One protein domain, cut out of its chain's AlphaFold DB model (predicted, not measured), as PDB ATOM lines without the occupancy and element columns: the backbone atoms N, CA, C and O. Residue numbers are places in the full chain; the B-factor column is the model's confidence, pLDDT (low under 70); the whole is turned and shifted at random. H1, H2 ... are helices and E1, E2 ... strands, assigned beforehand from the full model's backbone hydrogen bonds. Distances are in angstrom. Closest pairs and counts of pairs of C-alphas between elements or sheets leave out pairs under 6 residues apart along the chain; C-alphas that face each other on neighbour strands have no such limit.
ATOM      1  N   LEU A  14     198.961 167.097 164.851       90.69
ATOM      2  CA  LEU A  14     200.141 166.770 164.041       90.69
ATOM      3  C   LEU A  14     199.800 165.842 162.871       90.69
ATOM      4  O   LEU A  14     200.373 165.988 161.798       90.69
ATOM      5  N   ASN A  15     198.876 164.901 163.060       89.31
ATOM      6  CA  ASN A  15     198.462 163.998 161.987       89.31
ATOM      7  C   ASN A  15     197.485 164.689 161.040       89.31
ATOM      8  O   ASN A  15     197.633 164.557 159.832       89.31
ATOM      9  N   THR A  16     196.552 165.491 161.561       90.69
ATOM     10  CA  THR A  16     195.618 166.245 160.711       90.69
ATOM     11  C   THR A  16     196.295 167.380 159.941       90.69
ATOM     12  O   THR A  16     195.699 167.911 159.019       90.69
ATOM     13  N   SER A  17     197.530 167.761 160.295       93.12
ATOM     14  CA  SER A  17     198.295 168.792 159.571       93.12
ATOM     15  C   SER A  17     199.169 168.243 158.435       93.12
ATOM     16  O   SER A  17     200.052 168.948 157.931       93.12
ATOM     17  N   LYS A  18     198.968 166.977 158.059       92.06
ATOM     18  CA  LYS A  18     199.613 166.324 156.918       92.06
ATOM     19  C   LYS A  18     198.664 166.273 155.728       92.06
ATOM     20  O   LYS A  18     197.448 166.352 155.878       92.06
ATOM     21  N   ILE A  19     199.245 166.113 154.551       91.44
ATOM     22  CA  ILE A  19     198.523 165.819 153.318       91.44
ATOM     23  C   ILE A  19     198.705 164.332 153.044       91.44
ATOM     24  O   ILE A  19     199.839 163.858 153.015       91.44
ATOM     25  N   PHE A  20     197.618 163.606 152.822       90.06
ATOM     26  CA  PHE A  20     197.685 162.184 152.514       90.06
ATOM     27  C   PHE A  20     197.477 161.948 151.023       90.06
ATOM     28  O   PHE A  20     196.679 162.634 150.384       90.06
ATOM     29  N   LYS A  21     198.196 160.976 150.465       88.12
ATOM     30  CA  LYS A  21     197.986 160.501 149.099       88.12
ATOM     31  C   LYS A  21     197.626 159.022 149.132       88.12
ATOM     32  O   LYS A  21     198.387 158.232 149.684       88.12
ATOM     33  N   ARG A  22     196.473 158.665 148.567       82.88
ATOM     34  CA  ARG A  22     195.970 157.285 148.487       82.88
ATOM     35  C   ARG A  22     195.459 157.043 147.073       82.88
ATOM     36  O   ARG A  22     194.647 157.818 146.595       82.88
ATOM     37  N   PHE A  23     195.991 156.036 146.378       79.94
ATOM     38  CA  PHE A  23     195.606 155.678 144.997       79.94
ATOM     39  C   PHE A  23     195.587 156.834 143.976       79.94
ATOM     40  O   PHE A  23     194.881 156.792 142.977       79.94
ATOM     41  N   GLY A  24     196.415 157.860 144.194       78.44
ATOM     42  CA  GLY A  24     196.464 159.056 143.348       78.44
ATOM     43  C   GLY A  24     195.622 160.225 143.860       78.44
ATOM     44  O   GLY A  24     195.959 161.368 143.542       78.44
ATOM     45  N   ASP A  25     194.648 159.969 144.734       83.50
ATOM     46  CA  ASP A  25     193.812 160.989 145.355       83.50
ATOM     47  C   ASP A  25     194.541 161.701 146.490       83.50
ATOM     48  O   ASP A  25     195.302 161.111 147.262       83.50
ATOM     49  N   THR A  26     194.316 163.012 146.572       86.62
ATOM     50  CA  THR A  26     194.866 163.864 147.628       86.62
ATOM     51  C   THR A  26     193.812 164.067 148.702       86.62
ATOM     52  O   THR A  26     192.787 164.698 148.458       86.62
ATOM     53  N   ILE A  27     194.089 163.570 149.901       87.62
ATOM     54  CA  ILE A  27     193.202 163.646 151.055       87.62
ATOM     55  C   ILE A  27     193.751 164.697 152.021       87.62
ATOM     56  O   ILE A  27     194.914 164.657 152.435       87.62
ATOM     57  N   LEU A  28     192.895 165.649 152.387       87.62
ATOM     58  CA  LEU A  28     193.156 166.624 153.438       87.62
ATOM     59  C   LEU A  28     192.292 166.304 154.647       87.62
ATOM     60  O   LEU A  28     191.090 166.091 154.519       87.62
ATOM     61  N   CYS A  29     192.899 166.345 155.824       86.75
ATOM     62  CA  CYS A  29     192.177 166.212 157.078       86.75
ATOM     63  C   CYS A  29     192.029 167.592 157.722       86.75
ATOM     64  O   CYS A  29     192.978 168.375 157.761       86.75
ATOM     65  N   TYR A  30     190.855 167.886 158.271       88.00
ATOM     66  CA  TYR A  30     190.694 169.013 159.183       88.00
ATOM     67  C   TYR A  30     190.776 168.524 160.637       88.00
ATOM     68  O   TYR A  30     190.444 167.373 160.927       88.00
ATOM     69  N   PRO A  31     191.261 169.356 161.576       87.81
ATOM     70  CA  PRO A  31     191.279 168.997 162.988       87.81
ATOM     71  C   PRO A  31     189.868 168.774 163.539       87.81
ATOM     72  O   PRO A  31     188.940 169.513 163.213       87.81
ATOM     73  N   LEU A  32     189.737 167.839 164.480       82.06
ATOM     74  CA  LEU A  32     188.462 167.486 165.123       82.06
ATOM     75  C   LEU A  32     187.762 168.648 165.840       82.06
ATOM     76  O   LEU A  32     186.581 168.549 166.148       82.06
ATOM     77  N   LEU A  33     188.457 169.761 166.088       84.50
ATOM     78  CA  LEU A  33     187.851 170.958 166.669       84.50
ATOM     79  C   LEU A  33     186.748 171.573 165.785       84.50
ATOM     80  O   LEU A  33     185.896 172.285 166.305       84.50
ATOM     81  N   PHE A  34     186.734 171.279 164.478       83.44
ATOM     82  CA  PHE A  34     185.676 171.705 163.550       83.44
ATOM     83  C   PHE A  34     184.526 170.688 163.409       83.44
ATOM     84  O   PHE A  34     183.564 170.939 162.670       83.44
ATOM     85  N   GLU A  35     184.617 169.547 164.100       76.56
ATOM     86  CA  GLU A  35     183.606 168.493 164.090       76.56
ATOM     87  C   GLU A  35     182.567 168.736 165.193       76.56
ATOM     88  O   GLU A  35     182.856 168.606 166.383       76.56
ATOM     89  N   VAL A  36     181.343 169.097 164.799       63.50
ATOM     90  CA  VAL A  36     180.264 169.483 165.734       63.50
ATOM     91  C   VAL A  36     179.432 168.270 166.185       63.50
ATOM     92  O   VAL A  36     178.709 168.349 167.176       63.50
ATOM     93  N   LYS A  37     179.553 167.116 165.505       61.19
ATOM     94  CA  LYS A  37     178.751 165.909 165.790       61.19
ATOM     95  C   LYS A  37     178.988 165.338 167.204       61.19
ATOM     96  O   LYS A  37     178.049 164.842 167.830       61.19
ATOM     97  N   ASN A  38     180.206 165.468 167.740       66.31
ATOM     98  CA  ASN A  38     180.601 164.818 168.998       66.31
ATOM     99  C   ASN A  38     180.244 165.630 170.259       66.31
ATOM    100  O   ASN A  38     179.535 165.129 171.127       66.31
ATOM    101  N   PHE A  39     180.713 166.880 170.376       79.94
ATOM    102  CA  PHE A  39     180.470 167.731 171.552       79.94
ATOM    103  C   PHE A  39     180.532 169.224 171.190       79.94
ATOM    104  O   PHE A  39     181.362 169.635 170.382       79.94
ATOM    105  N   TYR A  40     179.680 170.050 171.800       85.44
ATOM    106  CA  TYR A  40     179.403 171.430 171.362       85.44
ATOM    107  C   TYR A  40     180.372 172.502 171.872       85.44
ATOM    108  O   TYR A  40     180.178 173.666 171.535       85.44
ATOM    109  N   ILE A  41     181.386 172.184 172.688       85.50
ATOM    110  CA  ILE A  41     182.288 173.207 173.271       85.50
ATOM    111  C   ILE A  41     182.839 174.170 172.206       85.50
ATOM    112  O   ILE A  41     182.920 175.373 172.441       85.50
ATOM    113  N   ASN A  42     183.153 173.654 171.014       85.00
ATOM    114  CA  ASN A  42     183.698 174.434 169.899       85.00
ATOM    115  C   ASN A  42     182.638 175.199 169.083       85.00
ATOM    116  O   ASN A  42     182.994 175.937 168.169       85.00
ATOM    117  N   ALA A  43     181.347 175.050 169.399       84.94
ATOM    118  CA  ALA A  43     180.289 175.894 168.846       84.94
ATOM    119  C   ALA A  43     180.352 177.325 169.411       84.94
ATOM    120  O   ALA A  43     179.823 178.248 168.794       84.94
ATOM    121  N   ASP A  44     181.014 177.532 170.559       85.12
ATOM    122  CA  ASP A  44     181.362 178.865 171.054       85.12
ATOM    123  C   ASP A  44     182.538 179.424 170.227       85.12
ATOM    124  O   ASP A  44     183.654 178.899 170.323       85.12
ATOM    125  N   PRO A  45     182.342 180.498 169.431       83.12
ATOM    126  CA  PRO A  45     183.397 181.038 168.579       83.12
ATOM    127  C   PRO A  45     184.630 181.491 169.364       83.12
ATOM    128  O   PRO A  45     185.743 181.405 168.855       83.12
ATOM    129  N   ALA A  46     184.466 181.954 170.607       84.56
ATOM    130  CA  ALA A  46     185.599 182.373 171.425       84.56
ATOM    131  C   ALA A  46     186.460 181.172 171.848       84.56
ATOM    132  O   ALA A  46     187.691 181.252 171.803       84.56
ATOM    133  N   VAL A  47     185.827 180.043 172.191       86.56
ATOM    134  CA  VAL A  47     186.547 178.790 172.450       86.56
ATOM    135  C   VAL A  47     187.215 178.291 171.175       86.56
ATOM    136  O   VAL A  47     188.408 178.002 171.200       86.56
ATOM    137  N   LEU A  48     186.496 178.288 170.050       88.31
ATOM    138  CA  LEU A  48     187.027 177.867 168.754       88.31
ATOM    139  C   LEU A  48     188.279 178.664 168.353       88.31
ATOM    140  O   LEU A  48     189.291 178.081 167.971       88.31
ATOM    141  N   ILE A  49     188.246 179.996 168.480       88.50
ATOM    142  CA  ILE A  49     189.395 180.870 168.193       88.50
ATOM    143  C   ILE A  49     190.590 180.510 169.085       88.50
ATOM    144  O   ILE A  49     191.725 180.457 168.599       88.50
ATOM    145  N   ASN A  50     190.357 180.275 170.378       87.44
ATOM    146  CA  ASN A  50     191.417 179.910 171.316       87.44
ATOM    147  C   ASN A  50     192.015 178.538 170.983       87.44
ATOM    148  O   ASN A  50     193.238 178.416 170.921       87.44
ATOM    149  N   GLU A  51     191.184 177.543 170.676       88.56
ATOM    150  CA  GLU A  51     191.634 176.214 170.259       88.56
ATOM    151  C   GLU A  51     192.429 176.264 168.950       88.56
ATOM    152  O   GLU A  51     193.473 175.621 168.841       88.56
ATOM    153  N   ILE A  52     192.019 177.075 167.966       91.75
ATOM    154  CA  ILE A  52     192.792 177.273 166.728       91.75
ATOM    155  C   ILE A  52     194.183 177.832 167.049       91.75
ATOM    156  O   ILE A  52     195.187 177.308 166.560       91.75
ATOM    157  N   LYS A  53     194.268 178.867 167.894       91.75
ATOM    158  CA  LYS A  53     195.551 179.464 168.301       91.75
ATOM    159  C   LYS A  53     196.443 178.447 169.020       91.75
ATOM    160  O   LYS A  53     197.615 178.327 168.664       91.75
ATOM    161  N   LEU A  54     195.888 177.688 169.969       89.75
ATOM    162  CA  LEU A  54     196.609 176.654 170.717       89.75
ATOM    163  C   LEU A  54     197.110 175.528 169.806       89.75
ATOM    164  O   LEU A  54     198.259 175.103 169.928       89.75
ATOM    165  N   ASN A  55     196.290 175.074 168.856       91.50
ATOM    166  CA  ASN A  55     196.690 174.048 167.896       91.50
ATOM    167  C   ASN A  55     197.821 174.539 166.988       91.50
ATOM    168  O   ASN A  55     198.809 173.826 166.813       91.50
ATOM    169  N   LEU A  56     197.731 175.763 166.457       93.44
ATOM    170  CA  LEU A  56     198.807 176.350 165.654       93.44
ATOM    171  C   LEU A  56     200.105 176.495 166.462       93.44
ATOM    172  O   LEU A  56     201.179 176.166 165.957       93.44
ATOM    173  N   GLU A  57     200.021 176.933 167.719       93.19
ATOM    174  CA  GLU A  57     201.175 177.042 168.620       93.19
ATOM    175  C   GLU A  57     201.808 175.674 168.874       93.19
ATOM    176  O   GLU A  57     203.020 175.507 168.708       93.19
ATOM    177  N   PHE A  58     200.984 174.678 169.192       91.56
ATOM    178  CA  PHE A  58     201.418 173.306 169.403       91.56
ATOM    179  C   PHE A  58     202.108 172.728 168.165       91.56
ATOM    180  O   PHE A  58     203.226 172.220 168.277       91.56
ATOM    181  N   ILE A  59     201.493 172.859 166.987       94.00
ATOM    182  CA  ILE A  59     202.074 172.422 165.714       94.00
ATOM    183  C   ILE A  59     203.411 173.132 165.497       94.00
ATOM    184  O   ILE A  59     204.417 172.464 165.290       94.00
ATOM    185  N   SER A  60     203.464 174.460 165.630       93.31
ATOM    186  CA  SER A  60     204.690 175.231 165.382       93.31
ATOM    187  C   SER A  60     205.868 174.800 166.265       93.31
ATOM    188  O   SER A  60     207.007 174.779 165.805       93.31
ATOM    189  N   ARG A  61     205.600 174.405 167.518       92.56
ATOM    190  CA  ARG A  61     206.622 173.976 168.485       92.56
ATOM    191  C   ARG A  61     206.991 172.502 168.375       92.56
ATOM    192  O   ARG A  61     208.089 172.118 168.777       92.56
ATOM    193  N   ARG A  62     206.063 171.651 167.929       94.19
ATOM    194  CA  ARG A  62     206.214 170.185 167.964       94.19
ATOM    195  C   ARG A  62     206.406 169.555 166.589       94.19
ATOM    196  O   ARG A  62     206.718 168.368 166.529       94.19
ATOM    197  N   TRP A  63     206.268 170.316 165.506       94.31
ATOM    198  CA  TRP A  63     206.514 169.822 164.158       94.31
ATOM    199  C   TRP A  63     207.993 169.499 163.944       94.31
ATOM    200  O   TRP A  63     208.853 170.368 164.057       94.31
ATOM    201  N   LYS A  64     208.286 168.237 163.621       92.31
ATOM    202  CA  LYS A  64     209.647 167.748 163.337       92.31
ATOM    203  C   LYS A  64     209.763 167.035 161.988       92.31
ATOM    204  O   LYS A  64     210.811 166.477 161.683       92.31
ATOM    205  N   LEU A  65     208.682 167.008 161.213       91.06
ATOM    206  CA  LEU A  65     208.621 166.299 159.939       91.06
ATOM    207  C   LEU A  65     209.131 167.177 158.795       91.06
ATOM    208  O   LEU A  65     209.128 168.406 158.880       91.06
ATOM    209  N   THR A  66     209.544 166.530 157.709       90.06
ATOM    210  CA  THR A  66     209.947 167.203 156.474       90.06
ATOM    211  C   THR A  66     208.735 167.804 155.766       90.06
ATOM    212  O   THR A  66     207.712 167.141 155.604       90.06
ATOM    213  N   GLY A  67     208.866 169.048 155.306       91.69
ATOM    214  CA  GLY A  67     207.762 169.808 154.719       91.69
ATOM    215  C   GLY A  67     207.015 170.653 155.752       91.69
ATOM    216  O   GLY A  67     207.142 170.471 156.966       91.69
ATOM    217  N   ARG A  68     206.259 171.636 155.267       91.50
ATOM    218  CA  ARG A  68     205.499 172.564 156.111       91.50
ATOM    219  C   ARG A  68     204.182 171.913 156.562       91.50
ATOM    220  O   ARG A  68     203.521 171.275 155.741       91.50
ATOM    221  N   PRO A  69     203.769 172.086 157.830       94.56
ATOM    222  CA  PRO A  69     202.454 171.636 158.274       94.56
ATOM    223  C   PRO A  69     201.350 172.394 157.528       94.56
ATOM    224  O   PRO A  69     201.435 173.612 157.362       94.56
ATOM    225  N   THR A  70     200.316 171.676 157.091       92.62
ATOM    226  CA  THR A  70     199.148 172.239 156.396       92.62
ATOM    227  C   THR A  70     197.925 172.128 157.296       92.62
ATOM    228  O   THR A  70     197.374 171.050 157.457       92.62
ATOM    229  N   PHE A  71     197.499 173.240 157.890       92.38
ATOM    230  CA  PHE A  71     196.325 173.284 158.764       92.38
ATOM    231  C   PHE A  71     195.066 173.622 157.953       92.38
ATOM    232  O   PHE A  71     194.977 174.710 157.381       92.38
ATOM    233  N   CYS A  72     194.094 172.709 157.904       91.00
ATOM    234  CA  CYS A  72     192.810 172.941 157.240       91.00
ATOM    235  C   CYS A  72     191.796 173.541 158.230       91.00
ATOM    236  O   CYS A  72     191.524 172.952 159.274       91.00
ATOM    237  N   MET A  73     191.252 174.717 157.907       88.50
ATOM    238  CA  MET A  73     190.224 175.400 158.697       88.50
ATOM    239  C   MET A  73     188.886 175.332 157.963       88.50
ATOM    240  O   MET A  73     188.796 175.779 156.820       88.50
ATOM    241  N   VAL A  74     187.855 174.813 158.630       87.06
ATOM    242  CA  VAL A  74     186.486 174.764 158.095       87.06
ATOM    243  C   VAL A  74     185.728 176.001 158.567       87.06
ATOM    244  O   VAL A  74     185.692 176.291 159.762       87.06
ATOM    245  N   LEU A  75     185.125 176.736 157.632       83.81
ATOM    246  CA  LEU A  75     184.294 177.903 157.925       83.81
ATOM    247  C   LEU A  75     182.826 177.511 157.752       83.81
ATOM    248  O   LEU A  75     182.440 177.058 156.680       83.81
ATOM    249  N   ARG A  76     182.013 177.692 158.796       78.44
ATOM    250  CA  ARG A  76     180.560 177.459 158.757       78.44
ATOM    251  C   ARG A  76     179.822 178.793 158.843       78.44
ATOM    252  O   ARG A  76     180.290 179.695 159.541       78.44
ATOM    253  N   GLU A  77     178.662 178.915 158.206       76.00
ATOM    254  CA  GLU A  77     177.856 180.147 158.233       76.00
ATOM    255  C   GLU A  77     177.539 180.607 159.668       76.00
ATOM    256  O   GLU A  77     177.694 181.780 160.008       76.00
ATOM    257  N   GLU A  78     177.223 179.665 160.554       71.12
ATOM    258  CA  GLU A  78     176.939 179.897 161.979       71.12
ATOM    259  C   GLU A  78     178.128 180.500 162.747       71.12
ATOM    260  O   GLU A  78     177.957 181.241 163.718       71.12
ATOM    261  N   THR A  79     179.360 180.204 162.316       70.88
ATOM    262  CA  THR A  79     180.585 180.792 162.890       70.88
ATOM    263  C   THR A  79     180.904 182.162 162.293       70.88
ATOM    264  O   THR A  79     181.578 182.968 162.930       70.88
ATOM    265  N   MET A  80     180.389 182.442 161.092       72.44
ATOM    266  CA  MET A  80     180.612 183.676 160.330       72.44
ATOM    267  C   MET A  80     179.463 184.681 160.462       72.44
ATOM    268  O   MET A  80     179.426 185.678 159.745       72.44
ATOM    269  N   SER A  81     178.532 184.450 161.386       68.00
ATOM    270  CA  SER A  81     177.363 185.298 161.596       68.00
ATOM    271  C   SER A  81     177.113 185.598 163.084       68.00
ATOM    272  O   SER A  81     177.556 184.896 164.005       68.00
ATOM    273  N   GLY A  82     176.421 186.715 163.331       67.44
ATOM    274  CA  GLY A  82     176.050 187.186 164.668       67.44
ATOM    275  C   GLY A  82     177.122 188.024 165.377       67.44
ATOM    276  O   GLY A  82     178.022 188.591 164.761       67.44
ATOM    277  N   GLU A  83     177.006 188.126 166.703       65.56
ATOM    278  CA  GLU A  83     177.770 189.081 167.528       65.56
ATOM    279  C   GLU A  83     179.289 188.852 167.557       65.56
ATOM    280  O   GLU A  83     180.047 189.796 167.755       65.56
ATOM    281  N   TYR A  84     179.750 187.617 167.338       68.69
ATOM    282  CA  TYR A  84     181.172 187.251 167.400       68.69
ATOM    283  C   TYR A  84     181.875 187.289 166.037       68.69
ATOM    284  O   TYR A  84     183.047 186.919 165.939       68.69
ATOM    285  N   PHE A  85     181.183 187.742 164.985       78.12
ATOM    286  CA  PHE A  85     181.764 187.855 163.648       78.12
ATOM    287  C   PHE A  85     183.014 188.740 163.637       78.12
ATOM    288  O   PHE A  85     183.984 188.406 162.964       78.12
ATOM    289  N   SER A  86     183.035 189.818 164.429       77.31
ATOM    290  CA  SER A  86     184.205 190.693 164.571       77.31
ATOM    291  C   SER A  86     185.447 189.923 165.027       77.31
ATOM    292  O   SER A  86     186.489 190.004 164.387       77.31
ATOM    293  N   HIS A  87     185.326 189.099 166.068       81.56
ATOM    294  CA  HIS A  87     186.441 188.314 166.601       81.56
ATOM    295  C   HIS A  87     186.935 187.235 165.626       81.56
ATOM    296  O   HIS A  87     188.141 186.997 165.521       81.56
ATOM    297  N   MET A  88     186.022 186.592 164.892       85.38
ATOM    298  CA  MET A  88     186.393 185.655 163.826       85.38
ATOM    299  C   MET A  88     187.069 186.374 162.657       85.38
ATOM    300  O   MET A  88     188.069 185.890 162.129       85.38
ATOM    301  N   LEU A  89     186.573 187.553 162.279       87.44
ATOM    302  CA  LEU A  89     187.172 188.377 161.239       87.44
ATOM    303  C   LEU A  89     188.586 188.825 161.630       87.44
ATOM    304  O   LEU A  89     189.491 188.723 160.808       87.44
ATOM    305  N   ASP A  90     188.810 189.218 162.884       87.88
ATOM    306  CA  ASP A  90     190.138 189.560 163.406       87.88
ATOM    307  C   ASP A  90     191.113 188.377 163.306       87.88
ATOM    308  O   ASP A  90     192.281 188.547 162.928       87.88
ATOM    309  N   LEU A  91     190.643 187.154 163.587       89.81
ATOM    310  CA  LEU A  91     191.431 185.937 163.388       89.81
ATOM    311  C   LEU A  91     191.782 185.744 161.903       89.81
ATOM    312  O   LEU A  91     192.946 185.493 161.584       89.81
ATOM    313  N   LEU A  92     190.813 185.892 160.995       90.81
ATOM    314  CA  LEU A  92     191.026 185.758 159.548       90.81
ATOM    315  C   LEU A  92     191.973 186.836 158.997       90.81
ATOM    316  O   LEU A  92     192.829 186.541 158.160       90.81
ATOM    317  N   ILE A  93     191.872 188.073 159.489       91.12
ATOM    318  CA  ILE A  93     192.792 189.168 159.158       91.12
ATOM    319  C   ILE A  93     194.202 188.823 159.640       91.12
ATOM    320  O   ILE A  93     195.158 188.958 158.879       91.12
ATOM    321  N   SER A  94     194.343 188.310 160.864       91.75
ATOM    322  CA  SER A  94     195.641 187.891 161.410       91.75
ATOM    323  C   SER A  94     196.257 186.735 160.607       91.75
ATOM    324  O   SER A  94     197.446 186.769 160.282       91.75
ATOM    325  N   LEU A  95     195.438 185.753 160.198       92.44
ATOM    326  CA  LEU A  95     195.836 184.667 159.291       92.44
ATOM    327  C   LEU A  95     196.348 185.229 157.956       92.44
ATOM    328  O   LEU A  95     197.416 184.836 157.485       92.44
ATOM    329  N   LYS A  96     195.617 186.179 157.363       92.69
ATOM    330  CA  LYS A  96     195.972 186.816 156.087       92.69
ATOM    331  C   LYS A  96     197.241 187.668 156.180       92.69
ATOM    332  O   LYS A  96     198.039 187.657 155.247       92.69
ATOM    333  N   ASN A  97     197.448 188.362 157.299       93.62
ATOM    334  CA  ASN A  97     198.639 189.176 157.559       93.62
ATOM    335  C   ASN A  97     199.899 188.328 157.808       93.62
ATOM    336  O   ASN A  97     201.009 188.855 157.819       93.62
ATOM    337  N   GLY A  98     199.743 187.013 157.983       92.56
ATOM    338  CA  GLY A  98     200.848 186.062 158.034       92.56
ATOM    339  C   GLY A  98     201.473 185.868 159.415       92.56
ATOM    340  O   GLY A  98     202.526 185.233 159.512       92.56
ATOM    341  N   CYS A  99     200.851 186.373 160.485       91.38
ATOM    342  CA  CYS A  99     201.319 186.169 161.857       91.38
ATOM    343  C   CYS A  99     200.156 186.042 162.850       91.38
ATOM    344  O   CYS A  99     199.290 186.912 162.906       91.38
ATOM    345  N   ILE A 100     200.165 184.985 163.668       90.06
ATOM    346  CA  ILE A 100     199.196 184.759 164.753       90.06
ATOM    347  C   ILE A 100     199.937 184.340 166.004       90.06
ATOM    348  O   ILE A 100     200.647 183.342 165.982       90.06
ATOM    349  N   SER A 101     199.764 185.079 167.101       84.00
ATOM    350  CA  SER A 101     200.402 184.763 168.389       84.00
ATOM    351  C   SER A 101     201.923 184.529 168.271       84.00
ATOM    352  O   SER A 101     202.480 183.660 168.933       84.00
ATOM    353  N   GLY A 102     202.599 185.270 167.380       86.75
ATOM    354  CA  GLY A 102     204.036 185.122 167.098       86.75
ATOM    355  C   GLY A 102     204.403 184.001 166.112       86.75
ATOM    356  O   GLY A 102     205.580 183.817 165.800       86.75
ATOM    357  N   ILE A 103     203.424 183.265 165.587       92.56
ATOM    358  CA  ILE A 103     203.614 182.157 164.647       92.56
ATOM    359  C   ILE A 103     203.434 182.674 163.226       92.56
ATOM    360  O   ILE A 103     202.384 183.216 162.881       92.56
ATOM    361  N   ARG A 104     204.442 182.463 162.375       93.50
ATOM    362  CA  ARG A 104     204.356 182.799 160.949       93.50
ATOM    363  C   ARG A 104     203.466 181.797 160.226       93.50
ATOM    364  O   ARG A 104     203.760 180.603 160.217       93.50
ATOM    365  N   VAL A 105     202.420 182.295 159.581       93.94
ATOM    366  CA  VAL A 105     201.437 181.495 158.842       93.94
ATOM    367  C   VAL A 105     201.357 181.961 157.391       93.94
ATOM    368  O   VAL A 105     201.655 183.109 157.075       93.94
ATOM    369  N   ARG A 106     200.982 181.057 156.480       92.62
ATOM    370  CA  ARG A 106     200.744 181.380 155.068       92.62
ATOM    371  C   ARG A 106     199.395 180.816 154.652       92.62
ATOM    372  O   ARG A 106     199.245 179.602 154.562       92.62
ATOM    373  N   VAL A 107     198.450 181.700 154.358       93.06
ATOM    374  CA  VAL A 107     197.156 181.333 153.773       93.06
ATOM    375  C   VAL A 107     197.301 181.263 152.254       93.06
ATOM    376  O   VAL A 107     197.969 182.098 151.644       93.06
ATOM    377  N   GLY A 108     196.691 180.261 151.631       89.62
ATOM    378  CA  GLY A 108     196.715 180.081 150.184       89.62
ATOM    379  C   GLY A 108     195.729 179.012 149.740       89.62
ATOM    380  O   GLY A 108     195.149 178.307 150.563       89.62
ATOM    381  N   ARG A 109     195.540 178.886 148.425       88.56
ATOM    382  CA  ARG A 109     194.762 177.775 147.862       88.56
ATOM    383  C   ARG A 109     195.528 176.472 148.071       88.56
ATOM    384  O   ARG A 109     196.748 176.467 147.924       88.56
ATOM    385  N   VAL A 110     194.816 175.372 148.326       84.75
ATOM    386  CA  VAL A 110     195.405 174.045 148.589       84.75
ATOM    387  C   VAL A 110     196.508 173.703 147.588       84.75
ATOM    388  O   VAL A 110     197.636 173.462 148.001       84.75
ATOM    389  N   HIS A 111     196.233 173.801 146.283       85.12
ATOM    390  CA  HIS A 111     197.196 173.471 145.223       85.12
ATOM    391  C   HIS A 111     198.532 174.237 145.323       85.12
ATOM    392  O   HIS A 111     199.580 173.698 144.989       85.12
ATOM    393  N   GLN A 112     198.529 175.473 145.839       88.06
ATOM    394  CA  GLN A 112     199.754 176.256 146.051       88.06
ATOM    395  C   GLN A 112     200.550 175.786 147.276       88.06
ATOM    396  O   GLN A 112     201.767 175.962 147.331       88.06
ATOM    397  N   LEU A 113     199.860 175.238 148.277       88.94
ATOM    398  CA  LEU A 113     200.454 174.776 149.528       88.94
ATOM    399  C   LEU A 113     200.999 173.347 149.406       88.94
ATOM    400  O   LEU A 113     202.024 173.071 150.034       88.94
ATOM    401  N   LEU A 114     200.401 172.503 148.548       86.75
ATOM    402  CA  LEU A 114     200.816 171.111 148.299       86.75
ATOM    403  C   LEU A 114     202.323 170.988 148.027       86.75
ATOM    404  O   LEU A 114     202.987 170.158 148.637       86.75
ATOM    405  N   ASN A 115     202.887 171.877 147.204       85.62
ATOM    406  CA  ASN A 115     204.309 171.844 146.823       85.62
ATOM    407  C   ASN A 115     205.282 172.043 147.997       85.62
ATOM    408  O   ASN A 115     206.455 171.699 147.897       85.62
ATOM    409  N   SER A 116     204.820 172.652 149.090       89.44
ATOM    410  CA  SER A 116     205.631 172.902 150.288       89.44
ATOM    411  C   SER A 116     205.171 172.100 151.502       89.44
ATOM    412  O   SER A 116     205.809 172.185 152.553       89.44
ATOM    413  N   GLY A 117     204.055 171.382 151.374       89.56
ATOM    414  CA  GLY A 117     203.402 170.663 152.453       89.56
ATOM    415  C   GLY A 117     204.086 169.338 152.774       89.56
ATOM    416  O   GLY A 117     204.844 168.791 151.976       89.56
ATOM    417  N   CYS A 118     203.830 168.820 153.969       92.00
ATOM    418  CA  CYS A 118     204.238 167.471 154.344       92.00
ATOM    419  C   CYS A 118     203.258 166.449 153.759       92.00
ATOM    420  O   CYS A 118     202.089 166.435 154.151       92.00
ATOM    421  N   MET A 119     203.735 165.626 152.822       89.94
ATOM    422  CA  MET A 119     202.948 164.567 152.187       89.94
ATOM    423  C   MET A 119     203.281 163.197 152.779       89.94
ATOM    424  O   MET A 119     204.452 162.868 152.964       89.94
ATOM    425  N   GLU A 120     202.253 162.388 153.018       89.50
ATOM    426  CA  GLU A 120     202.354 161.004 153.476       89.50
ATOM    427  C   GLU A 120     201.550 160.083 152.548       89.50
ATOM    428  O   GLU A 120     200.413 160.379 152.183       89.50
ATOM    429  N   HIS A 121     202.156 158.971 152.136       87.56
ATOM    430  CA  HIS A 121     201.551 158.005 151.222       87.56
ATOM    431  C   HIS A 121     200.886 156.868 152.002       87.56
ATOM    432  O   HIS A 121     201.527 156.227 152.835       87.56
ATOM    433  N   VAL A 122     199.608 156.615 151.723       82.50
ATOM    434  CA  VAL A 122     198.779 155.585 152.373       82.50
ATOM    435  C   VAL A 122     198.486 154.472 151.364       82.50
ATOM    436  O   VAL A 122     197.343 154.098 151.125       82.50
ATOM    437  N   ASP A 123     199.542 153.950 150.740       73.25
ATOM    438  CA  ASP A 123     199.447 152.949 149.662       73.25
ATOM    439  C   ASP A 123     199.250 151.509 150.194       73.25
ATOM    440  O   ASP A 123     199.238 150.547 149.434       73.25
ATOM    441  N   PHE A 124     199.109 151.356 151.514       72.88
ATOM    442  CA  PHE A 124     198.917 150.071 152.199       72.88
ATOM    443  C   PHE A 124     197.443 149.711 152.447       72.88
ATOM    444  O   PHE A 124     197.164 148.581 152.841       72.88
ATOM    445  N   ALA A 125     196.512 150.652 152.263       63.03
ATOM    446  CA  ALA A 125     195.081 150.417 152.454       63.03
ATOM    447  C   ALA A 125     194.493 149.758 151.200       63.03
ATOM    448  O   ALA A 125     194.576 150.334 150.122       63.03
ATOM    449  N   THR A 126     193.910 148.567 151.320       62.47
ATOM    450  CA  THR A 126     193.257 147.855 150.208       62.47
ATOM    451  C   THR A 126     191.976 148.569 149.753       62.47
ATOM    452  O   THR A 126     191.346 149.276 150.537       62.47
ATOM    453  N   ASN A 127     191.571 148.396 148.487       57.31
ATOM    454  CA  ASN A 127     190.345 149.010 147.939       57.31
ATOM    455  C   ASN A 127     189.059 148.567 148.667       57.31
ATOM    456  O   ASN A 127     188.060 149.274 148.615       57.31
ATOM    457  N   ASP A 128     189.081 147.436 149.378       56.16
ATOM    458  CA  ASP A 128     187.914 146.915 150.107       56.16
ATOM    459  C   ASP A 128     187.525 147.760 151.343       56.16
ATOM    460  O   ASP A 128     186.416 147.613 151.855       56.16
ATOM    461  N   ASP A 129     188.390 148.682 151.791       55.00
ATOM    462  CA  ASP A 129     188.120 149.603 152.910       55.00
ATOM    463  C   ASP A 129     187.299 150.854 152.500       55.00
ATOM    464  O   ASP A 129     187.025 151.716 153.336       55.00
ATOM    465  N   ASP A 130     186.892 150.988 151.229       51.41
ATOM    466  CA  ASP A 130     186.263 152.210 150.685       51.41
ATOM    467  C   ASP A 130     184.835 152.506 151.172       51.41
ATOM    468  O   ASP A 130     184.372 153.640 151.063       51.41
TER     469      ASP A 130
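What this domain is: This is residues 14 to 130 of the 595 residues of the protein "Phosphorylase b kinase regulatory subunit" of Onchocerca flexuosa (UniProt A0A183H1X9). Two helices, H2 and H3, lie side by side toward one end of the domain and touch over a short part, while a small three-stranded sheet, E1 to E3, lies toward the other end. Residues 63 to 84 run back from the end of H2 to the beginning of H3 through the middle; H4 only grazes the sheet, and H5 lies beyond it. The printed part has 117 residues with five named helices and three named strands, in the order E1 E2 H1 H2 H3 H4 E3 H5; the sheet, E2 E1 E3, is mixed. Under half of the residues, 55, are in named elements, and these are mostly helix. The whole is compact, with a radius of gyration of the C-alphas of 15.5 A, and only just elongated, spanning 47 by 31 by 24 A.

Where its parts are: Strand E1, residues 19 to 22, begins with C-alpha 19 at (198.523, 165.819, 153.318), and E2 is residues 25 to 28. H1 is residues 40 to 43. H2, residues 45 to 62, is 25.3 A long and begins with C-alpha 45 at (183.397, 181.038, 168.579). H3, residues 85 to 97, is 18.0 A long. H4 is residues 110 to 114 and E3 residues 119 to 121. H5, residues 127 to 130, ends with C-alpha 130 at (186.263, 152.210, 150.685).

How they stand to each other: E1 and E2 form a hairpin, antiparallel at 148 degrees between directions; N 20 and O 27 are within hydrogen-bond range at 2.9 A. On its other side E1 is parallel to E3 at 24 degrees, with N 120 and O 19 at 2.8 A. H4 only grazes the sheet; its closest C-alpha to E1 is that of Leu 114, 7.6 A from that of Ile 19. H2 touches H3 with residues 45 to 49 alone, the closest C-alphas being those of Ile 49 and Met 88, 7.1 A apart. They run the same way at a shallow tilt of 25 degrees. H1 and H2 are close but not clearly touching, with the C-alphas of Asn 42 and Leu 48 closest at 4.9 A. H2 and H3 are not on the sheet, and H5 is apart from H2 and from H3. In H2, H3 and H4 every O i to N i+4 pair is within hydrogen-bond range; H1 and H5 are too short for such a pair.

The domain as a whole: The two C-alphas farthest apart are those of Glu 83 and Thr 126, 47.3 A. The printed part has no cut. The links E2 to H1, H2 to H3 and H3 to H4 are long; in the last, residues 99 to 100 pair antiparallel with residues 103 to 104. The mean pLDDT of the printed part is 84.6, with values under 70 at residues 36 to 38, 81 to 84 and 125 to 130.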